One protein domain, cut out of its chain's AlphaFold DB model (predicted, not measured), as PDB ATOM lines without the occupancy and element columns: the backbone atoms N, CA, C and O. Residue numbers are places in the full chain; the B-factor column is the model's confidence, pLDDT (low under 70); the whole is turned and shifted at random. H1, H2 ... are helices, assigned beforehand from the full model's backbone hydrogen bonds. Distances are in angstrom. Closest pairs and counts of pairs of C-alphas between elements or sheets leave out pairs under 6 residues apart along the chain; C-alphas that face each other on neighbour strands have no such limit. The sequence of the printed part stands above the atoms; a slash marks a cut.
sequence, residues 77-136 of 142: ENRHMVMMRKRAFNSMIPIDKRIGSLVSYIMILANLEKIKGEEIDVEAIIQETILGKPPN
ATOM      1  N   GLU A  77     -24.937 -37.600 -31.598       90.00
ATOM      2  CA  GLU A  77     -25.126 -36.250 -31.082       90.00
ATOM      3  C   GLU A  77     -25.577 -35.304 -32.190       90.00
ATOM      4  O   GLU A  77     -24.972 -35.236 -33.261       90.00
ATOM      5  N   ASN A  78     -26.596 -34.499 -31.895       88.06
ATOM      6  CA  ASN A  78     -26.914 -33.325 -32.696       88.06
ATOM      7  C   ASN A  78     -26.077 -32.109 -32.247       88.06
ATOM      8  O   ASN A  78     -25.395 -32.127 -31.218       88.06
ATOM      9  N   ARG A  79     -26.150 -31.009 -33.004       88.19
ATOM     10  CA  ARG A  79     -25.388 -29.778 -32.723       88.19
ATOM     11  C   ARG A  79     -25.602 -29.241 -31.302       88.19
ATOM     12  O   ARG A  79     -24.650 -28.762 -30.687       88.19
ATOM     13  N   HIS A  80     -26.828 -29.318 -30.784       89.31
ATOM     14  CA  HIS A  80     -27.156 -28.843 -29.443       89.31
ATOM     15  C   HIS A  80     -26.480 -29.698 -28.362       89.31
ATOM     16  O   HIS A  80     -25.865 -29.161 -27.441       89.31
ATOM     17  N   MET A  81     -26.497 -31.023 -28.517       91.50
ATOM     18  CA  MET A  81     -25.818 -31.954 -27.612       91.50
ATOM     19  C   MET A  81     -24.303 -31.729 -27.588       91.50
ATOM     20  O   MET A  81     -23.708 -31.655 -26.515       91.50
ATOM     21  N   VAL A  82     -23.685 -31.529 -28.756       92.69
ATOM     22  CA  VAL A  82     -22.252 -31.197 -28.848       92.69
ATOM     23  C   VAL A  82     -21.935 -29.917 -28.081       92.69
ATOM     24  O   VAL A  82     -20.951 -29.864 -27.345       92.69
ATOM     25  N   MET A  83     -22.769 -28.884 -28.230       92.44
ATOM     26  CA  MET A  83     -22.604 -27.620 -27.513       92.44
ATOM     27  C   MET A  83     -22.692 -27.814 -25.995       92.44
ATOM     28  O   MET A  83     -21.822 -27.324 -25.275       92.44
ATOM     29  N   MET A  84     -23.694 -28.553 -25.511       93.50
ATOM     30  CA  MET A  84     -23.859 -28.836 -24.082       93.50
ATOM     31  C   MET A  84     -22.681 -29.633 -23.515       93.50
ATOM     32  O   MET A  84     -22.113 -29.239 -22.498       93.50
ATOM     33  N   ARG A  85     -22.236 -30.688 -24.211       94.19
ATOM     34  CA  ARG A  85     -21.064 -31.480 -23.812       94.19
ATOM     35  C   ARG A  85     -19.800 -30.626 -23.745       94.19
ATOM     36  O   ARG A  85     -19.088 -30.662 -22.745       94.19
ATOM     37  N   LYS A  86     -19.527 -29.821 -24.779       92.75
ATOM     38  CA  LYS A  86     -18.373 -28.905 -24.783       92.75
ATOM     39  C   LYS A  86     -18.422 -27.941 -23.604       92.75
ATOM     40  O   LYS A  86     -17.408 -27.723 -22.953       92.75
ATOM     41  N   ARG A  87     -19.603 -27.399 -23.298       93.81
ATOM     42  CA  ARG A  87     -19.804 -26.500 -22.159       93.81
ATOM     43  C   ARG A  87     -19.585 -27.209 -20.817       93.81
ATOM     44  O   ARG A  87     -18.936 -26.641 -19.948       93.81
ATOM     45  N   ALA A  88     -20.055 -28.447 -20.674       93.88
ATOM     46  CA  ALA A  88     -19.892 -29.259 -19.466       93.88
ATOM     47  C   ALA A  88     -18.417 -29.554 -19.129       93.88
ATOM     48  O   ALA A  88     -18.018 -29.526 -17.961       93.88
ATOM     49  N   PHE A  89     -17.586 -29.794 -20.143       90.56
ATOM     50  CA  PHE A  89     -16.167 -30.124 -19.962       90.56
ATOM     51  C   PHE A  89     -15.216 -28.924 -20.092       90.56
ATOM     52  O   PHE A  89     -14.011 -29.087 -19.928       90.56
ATOM     53  N   ASN A  90     -15.730 -27.714 -20.328       89.94
ATOM     54  CA  ASN A  90     -14.906 -26.510 -20.390       89.94
ATOM     55  C   ASN A  90     -14.564 -26.009 -18.978       89.94
ATOM     56  O   ASN A  90     -15.417 -25.451 -18.290       89.94
ATOM     57  N   SER A  91     -13.305 -26.165 -18.568       87.50
ATOM     58  CA  SER A  91     -12.801 -25.735 -17.256       87.50
ATOM     59  C   SER A  91     -12.807 -24.218 -17.035       87.50
ATOM     60  O   SER A  91     -12.734 -23.788 -15.888       87.50
ATOM     61  N   MET A  92     -12.944 -23.405 -18.088       93.25
ATOM     62  CA  MET A  92     -13.082 -21.945 -17.977       93.25
ATOM     63  C   MET A  92     -14.486 -21.508 -17.531       93.25
ATOM     64  O   MET A  92     -14.716 -20.330 -17.275       93.25
ATOM     65  N   ILE A  93     -15.445 -22.436 -17.469       91.69
ATOM     66  CA  ILE A  93     -16.826 -22.167 -17.067       91.69
ATOM     67  C   ILE A  93     -17.012 -22.554 -15.590       91.69
ATOM     68  O   ILE A  93     -16.533 -23.616 -15.184       91.69
ATOM     69  N   PRO A  94     -17.739 -21.753 -14.785       94.56
ATOM     70  CA  PRO A  94     -18.087 -22.111 -13.411       94.56
ATOM     71  C   PRO A  94     -18.737 -23.498 -13.292       94.56
ATOM     72  O   PRO A  94     -19.526 -23.910 -14.149       94.56
ATOM     73  N   ILE A  95     -18.388 -24.233 -12.230       93.50
ATOM     74  CA  ILE A  95     -18.771 -25.642 -12.061       93.50
ATOM     75  C   ILE A  95     -20.292 -25.853 -12.027       93.50
ATOM     76  O   ILE A  95     -20.781 -26.812 -12.615       93.50
ATOM     77  N   ASP A  96     -21.053 -24.927 -11.446       90.44
ATOM     78  CA  ASP A  96     -22.521 -24.941 -11.420       90.44
ATOM     79  C   ASP A  96     -23.114 -24.912 -12.840       90.44
ATOM     80  O   ASP A  96     -23.989 -25.708 -13.188       90.44
ATOM     81  N   LYS A  97     -22.580 -24.051 -13.716       91.69
ATOM     82  CA  LYS A  97     -23.012 -23.956 -15.120       91.69
ATOM     83  C   LYS A  97     -22.590 -25.177 -15.933       91.69
ATOM     84  O   LYS A  97     -23.308 -25.582 -16.854       91.69
ATOM     85  N   ARG A  98     -21.437 -25.768 -15.607       94.50
ATOM     86  CA  ARG A  98     -20.962 -27.015 -16.221       94.50
ATOM     87  C   ARG A  98     -21.870 -28.189 -15.868       94.50
ATOM     88  O   ARG A  98     -22.268 -28.913 -16.776       94.50
ATOM     89  N   ILE A  99     -22.250 -28.321 -14.596       92.75
ATOM     90  CA  ILE A  99     -23.202 -29.339 -14.128       92.75
ATOM     91  C   ILE A  99     -24.540 -29.172 -14.846       92.75
ATOM     92  O   ILE A  99     -25.029 -30.137 -15.423       92.75
ATOM     93  N   GLY A 100     -25.086 -27.952 -14.912       89.56
ATOM     94  CA  GLY A 100     -26.334 -27.701 -15.642       89.56
ATOM     95  C   GLY A 100     -26.259 -28.138 -17.110       89.56
ATOM     96  O   GLY A 100     -27.162 -28.803 -17.609       89.56
ATOM     97  N   SER A 101     -25.140 -27.852 -17.783       92.88
ATOM     98  CA  SER A 101     -24.918 -28.276 -19.175       92.88
ATOM     99  C   SER A 101     -24.823 -29.800 -19.317       92.88
ATOM    100  O   SER A 101     -25.339 -30.360 -20.283       92.88
ATOM    101  N   LEU A 102     -24.179 -30.477 -18.360       93.38
ATOM    102  CA  LEU A 102     -24.066 -31.936 -18.337       93.38
ATOM    103  C   LEU A 102     -25.431 -32.594 -18.128       93.38
ATOM    104  O   LEU A 102     -25.787 -33.512 -18.861       93.38
ATOM    105  N   VAL A 103     -26.209 -32.086 -17.175       91.12
ATOM    106  CA  VAL A 103     -27.563 -32.556 -16.876       91.12
ATOM    107  C   VAL A 103     -28.474 -32.381 -18.096       91.12
ATOM    108  O   VAL A 103     -29.130 -33.337 -18.501       91.12
ATOM    109  N   SER A 104     -28.443 -31.225 -18.772       90.56
ATOM    110  CA  SER A 104     -29.183 -31.032 -20.031       90.56
ATOM    111  C   SER A 104     -28.738 -31.994 -21.136       90.56
ATOM    112  O   SER A 104     -29.573 -32.515 -21.870       90.56
ATOM    113  N   TYR A 105     -27.432 -32.246 -21.268       92.50
ATOM    114  CA  TYR A 105     -26.908 -33.210 -22.237       92.50
ATOM    115  C   TYR A 105     -27.411 -34.639 -21.964       92.50
ATOM    116  O   TYR A 105     -27.856 -35.305 -22.897       92.50
ATOM    117  N   ILE A 106     -27.398 -35.082 -20.701       89.12
ATOM    118  CA  ILE A 106     -27.874 -36.412 -20.281       89.12
ATOM    119  C   ILE A 106     -29.386 -36.552 -20.482       89.12
ATOM    120  O   ILE A 106     -29.828 -37.558 -21.028       89.12
ATOM    121  N   MET A 107     -30.182 -35.539 -20.124       87.00
ATOM    122  CA  MET A 107     -31.632 -35.574 -20.357       87.00
ATOM    123  C   MET A 107     -31.976 -35.755 -21.838       87.00
ATOM    124  O   MET A 107     -32.883 -36.509 -22.180       87.00
ATOM    125  N   ILE A 108     -31.247 -35.084 -22.738       87.12
ATOM    126  CA  ILE A 108     -31.460 -35.250 -24.181       87.12
ATOM    127  C   ILE A 108     -31.111 -36.675 -24.616       87.12
ATOM    128  O   ILE A 108     -31.868 -37.256 -25.388       87.12
ATOM    129  N   LEU A 109     -29.997 -37.236 -24.131       84.88
ATOM    130  CA  LEU A 109     -29.611 -38.618 -24.436       84.88
ATOM    131  C   LEU A 109     -30.703 -39.608 -24.027       84.88
ATOM    132  O   LEU A 109     -31.162 -40.379 -24.863       84.88
ATOM    133  N   ALA A 110     -31.183 -39.522 -22.791       82.38
ATOM    134  CA  ALA A 110     -32.202 -40.441 -22.308       82.38
ATOM    135  C   ALA A 110     -33.547 -40.274 -23.021       82.38
ATOM    136  O   ALA A 110     -34.227 -41.256 -23.286       82.38
ATOM    137  N   ASN A 111     -33.934 -39.047 -23.391       80.81
ATOM    138  CA  ASN A 111     -35.127 -38.841 -24.214       80.81
ATOM    139  C   ASN A 111     -34.986 -39.507 -25.591       80.81
ATOM    140  O   ASN A 111     -35.958 -40.060 -26.104       80.81
ATOM    141  N   LEU A 112     -33.791 -39.483 -26.191       77.81
ATOM    142  CA  LEU A 112     -33.532 -40.198 -27.442       77.81
ATOM    143  C   LEU A 112     -33.591 -41.720 -27.256       77.81
ATOM    144  O   LEU A 112     -34.057 -42.407 -28.161       77.81
ATOM    145  N   GLU A 113     -33.154 -42.242 -26.111       73.88
ATOM    146  CA  GLU A 113     -33.238 -43.670 -25.769       73.88
ATOM    147  C   GLU A 113     -34.692 -44.105 -25.505       73.88
ATOM    148  O   GLU A 113     -35.145 -45.084 -26.103       73.88
ATOM    149  N   LYS A 114     -35.492 -43.293 -24.793       70.56
ATOM    150  CA  LYS A 114     -36.949 -43.491 -24.641       70.56
ATOM    151  C   LYS A 114     -37.666 -43.582 -25.981       70.56
ATOM    152  O   LYS A 114     -38.471 -44.481 -26.198       70.56
ATOM    153  N   ILE A 115     -37.351 -42.676 -26.911       63.94
ATOM    154  CA  ILE A 115     -37.922 -42.685 -28.270       63.94
ATOM    155  C   ILE A 115     -37.529 -43.960 -29.037       63.94
ATOM    156  O   ILE A 115     -38.287 -44.422 -29.887       63.94
ATOM    157  N   LYS A 116     -36.368 -44.551 -28.731       67.81
ATOM    158  CA  LYS A 116     -35.909 -45.829 -29.297       67.81
ATOM    159  C   LYS A 116     -36.516 -47.060 -28.599       67.81
ATOM    160  O   LYS A 116     -36.234 -48.173 -29.034       67.81
ATOM    161  N   GLY A 117     -37.374 -46.874 -27.591       62.66
ATOM    162  CA  GLY A 117     -38.048 -47.946 -26.853       62.66
ATOM    163  C   GLY A 117     -37.309 -48.425 -25.599       62.66
ATOM    164  O   GLY A 117     -37.716 -49.423 -25.013       62.66
ATOM    165  N   GLU A 118     -36.247 -47.734 -25.181       60.03
ATOM    166  CA  GLU A 118     -35.518 -48.000 -23.937       60.03
ATOM    167  C   GLU A 118     -35.966 -46.981 -22.877       60.03
ATOM    168  O   GLU A 118     -35.599 -45.806 -22.926       60.03
ATOM    169  N   GLU A 119     -36.825 -47.384 -21.939       56.56
ATOM    170  CA  GLU A 119     -37.343 -46.464 -20.924       56.56
ATOM    171  C   GLU A 119     -36.290 -46.176 -19.842       56.56
ATOM    172  O   GLU A 119     -35.845 -47.079 -19.138       56.56
ATOM    173  N   ILE A 120     -35.871 -44.910 -19.719       62.62
ATOM    174  CA  ILE A 120     -34.844 -44.488 -18.751       62.62
ATOM    175  C   ILE A 120     -35.350 -43.309 -17.920       62.62
ATOM    176  O   ILE A 120     -35.482 -42.187 -18.418       62.62
ATOM    177  N   ASP A 121     -35.609 -43.535 -16.634       66.75
ATOM    178  CA  ASP A 121     -35.947 -42.468 -15.692       66.75
ATOM    179  C   ASP A 121     -34.682 -41.752 -15.186       66.75
ATOM    180  O   ASP A 121     -34.063 -42.112 -14.184       66.75
ATOM    181  N   VAL A 122     -34.276 -40.713 -15.918       63.09
ATOM    182  CA  VAL A 122     -33.113 -39.878 -15.571       63.09
ATOM    183  C   VAL A 122     -33.292 -39.169 -14.238       63.09
ATOM    184  O   VAL A 122     -32.310 -38.943 -13.536       63.09
ATOM    185  N   GLU A 123     -34.518 -38.777 -13.902       63.28
ATOM    186  CA  GLU A 123     -34.781 -37.997 -12.702       63.28
ATOM    187  C   GLU A 123     -34.615 -38.877 -11.463       63.28
ATOM    188  O   GLU A 123     -33.914 -38.474 -10.535       63.28
ATOM    189  N   ALA A 124     -35.104 -40.120 -11.511       65.44
ATOM    190  CA  ALA A 124     -34.816 -41.132 -10.497       65.44
ATOM    191  C   ALA A 124     -33.304 -41.398 -10.347       65.44
ATOM    192  O   ALA A 124     -32.778 -41.316  -9.238       65.44
ATOM    193  N   ILE A 125     -32.571 -41.602 -11.452       65.50
ATOM    194  CA  ILE A 125     -31.114 -41.850 -11.415       65.50
ATOM    195  C   ILE A 125     -30.361 -40.661 -10.801       65.50
ATOM    196  O   ILE A 125     -29.447 -40.850  -9.996       65.50
ATOM    197  N   ILE A 126     -30.723 -39.427 -11.159       63.78
ATOM    198  CA  ILE A 126     -30.102 -38.215 -10.607       63.78
ATOM    199  C   ILE A 126     -30.378 -38.110  -9.102       63.78
ATOM    200  O   ILE A 126     -29.458 -37.809  -8.339       63.78
ATOM    201  N   GLN A 127     -31.610 -38.382  -8.667       63.38
ATOM    202  CA  GLN A 127     -31.990 -38.357  -7.252       63.38
ATOM    203  C   GLN A 127     -31.239 -39.430  -6.447       63.38
ATOM    204  O   GLN A 127     -30.678 -39.125  -5.396       63.38
ATOM    205  N   GLU A 128     -31.139 -40.655  -6.957       59.53
ATOM    206  CA  GLU A 128     -30.419 -41.754  -6.301       59.53
ATOM    207  C   GLU A 128     -28.906 -41.507  -6.230       59.53
ATOM    208  O   GLU A 128     -28.284 -41.694  -5.182       59.53
ATOM    209  N   THR A 129     -28.310 -41.024  -7.325       59.12
ATOM    210  CA  THR A 129     -26.850 -40.879  -7.456       59.12
ATOM    211  C   THR A 129     -26.309 -39.649  -6.722       59.12
ATOM    212  O   THR A 129     -25.192 -39.684  -6.212       59.12
ATOM    213  N   ILE A 130     -27.073 -38.548  -6.663       56.28
ATOM    214  CA  ILE A 130     -26.622 -37.286  -6.048       56.28
ATOM    215  C   ILE A 130     -27.038 -37.180  -4.572       56.28
ATOM    216  O   ILE A 130     -26.312 -36.567  -3.790       56.28
ATOM    217  N   LEU A 131     -28.168 -37.773  -4.164       53.97
ATOM    218  CA  LEU A 131     -28.722 -37.610  -2.807       53.97
ATOM    219  C   LEU A 131     -28.636 -38.870  -1.928       53.97
ATOM    220  O   LEU A 131     -29.078 -38.831  -0.780       53.97
ATOM    221  N   GLY A 132     -28.044 -39.966  -2.416       47.94
ATOM    222  CA  GLY A 132     -27.689 -41.126  -1.589       47.94
ATOM    223  C   GLY A 132     -28.875 -41.885  -0.986       47.94
ATOM    224  O   GLY A 132     -28.725 -42.509   0.065       47.94
ATOM    225  N   LYS A 133     -30.053 -41.853  -1.617       44.97
ATOM    226  CA  LYS A 133     -31.140 -42.779  -1.272       44.97
ATOM    227  C   LYS A 133     -31.101 -43.966  -2.235       44.97
ATOM    228  O   LYS A 133     -31.101 -43.729  -3.438       44.97
ATOM    229  N   PRO A 134     -31.046 -45.217  -1.745       40.28
ATOM    230  CA  PRO A 134     -31.087 -46.376  -2.624       40.28
ATOM    231  C   PRO A 134     -32.455 -46.463  -3.329       40.28
ATOM    232  O   PRO A 134     -33.461 -46.116  -2.696       40.28
ATOM    233  N   PRO A 135     -32.512 -46.958  -4.582       45.59
ATOM    234  CA  PRO A 135     -33.769 -47.308  -5.233       45.59
ATOM    235  C   PRO A 135     -34.562 -48.247  -4.334       45.59
ATOM    236  O   PRO A 135     -34.062 -49.291  -3.901       45.59
ATOM    237  N   ASN A 136     -35.819 -47.903  -4.066       47.62
ATOM    238  CA  ASN A 136     -36.741 -48.855  -3.475       47.62
ATOM    239  C   ASN A 136     -37.175 -49.822  -4.584       47.62
ATOM    240  O   ASN A 136     -38.101 -49.548  -5.341       47.62
TER     241      ASN A 136
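Overview. This is residues 77 to 136 of the 142 residues of an uncharacterized protein of Euryarchaeota archaeon (UniProt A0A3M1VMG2). Three helices make a flat zigzag, much like a letter N, with the long helix H2 as the slanting stroke between the two shorter helices H1 and H3. H1 and H2 pack as a V that is narrow at their tight link, while H3 spreads away on the other side of H2, starting near its middle, with few contacts. The printed part has 60 residues with three named helices, in the order H1, H2, H3 along the chain, and no named strand, and its class is all helix. It is only just loose, close to compact, with a radius of gyration of the C-alphas of 13.0 A, and the C-alphas span 39 by 29 by 10 A.

Arrangement. The longest helix is H2, residues 95 to 115. H1, residues 79 to 89, touches H2 with 19 pairs of C-alphas within 8 A. Their closest C-alphas are those of Ala 88 and Arg 98, 4.1 A apart. H1 and H2 run opposite ways at a steep tilt of 39 degrees and form a helical hairpin, with centres 9.4 A apart. H3, residues 122 to 131, and H2 only just touch, with 3 pairs of C-alphas within 8 A, and H2 touches H3 with residues 106 to 110 alone. Their closest C-alphas are those of Met 107 and Val 122, 6.6 A apart. H2 and H3 also form a helical hairpin and run opposite ways, at a tilt of 37 degrees that is only just steep, with centres 12.7 A apart. H1 and H3 are apart. In H1, H2 and H3 every O i to N i+4 pair is within hydrogen-bond range.

Along the chain. H2 runs from Ile 95, C-alpha at (-18.771, -25.642, -12.061), to Ile 115, C-alpha at (-37.922, -42.685, -28.270), a length of 30.3 A. Before it, H1 runs from Arg 79, C-alpha at (-25.388, -29.778, -32.723), to Phe 89 and is 15.7 A long. After it, H3 runs from Val 122 to Leu 131, C-alpha at (-28.722, -37.610, -2.807), and is 13.7 A long.

Size, cuts and confidence. The two C-alphas farthest apart are those of Met 92 and Asn 136, at 38.7 A. The printed part runs from residue 77 to residue 136 and has no cut. The link from H1 to H2 is tight, with 5 residues between them, and the link from H2 to H3 is short but not tight, with 6. The mean pLDDT of the printed part is 77.9; residues 115 to 136 are under 70, and the mean falls from 92 in H1 and 86 in H2 to 61 in H3.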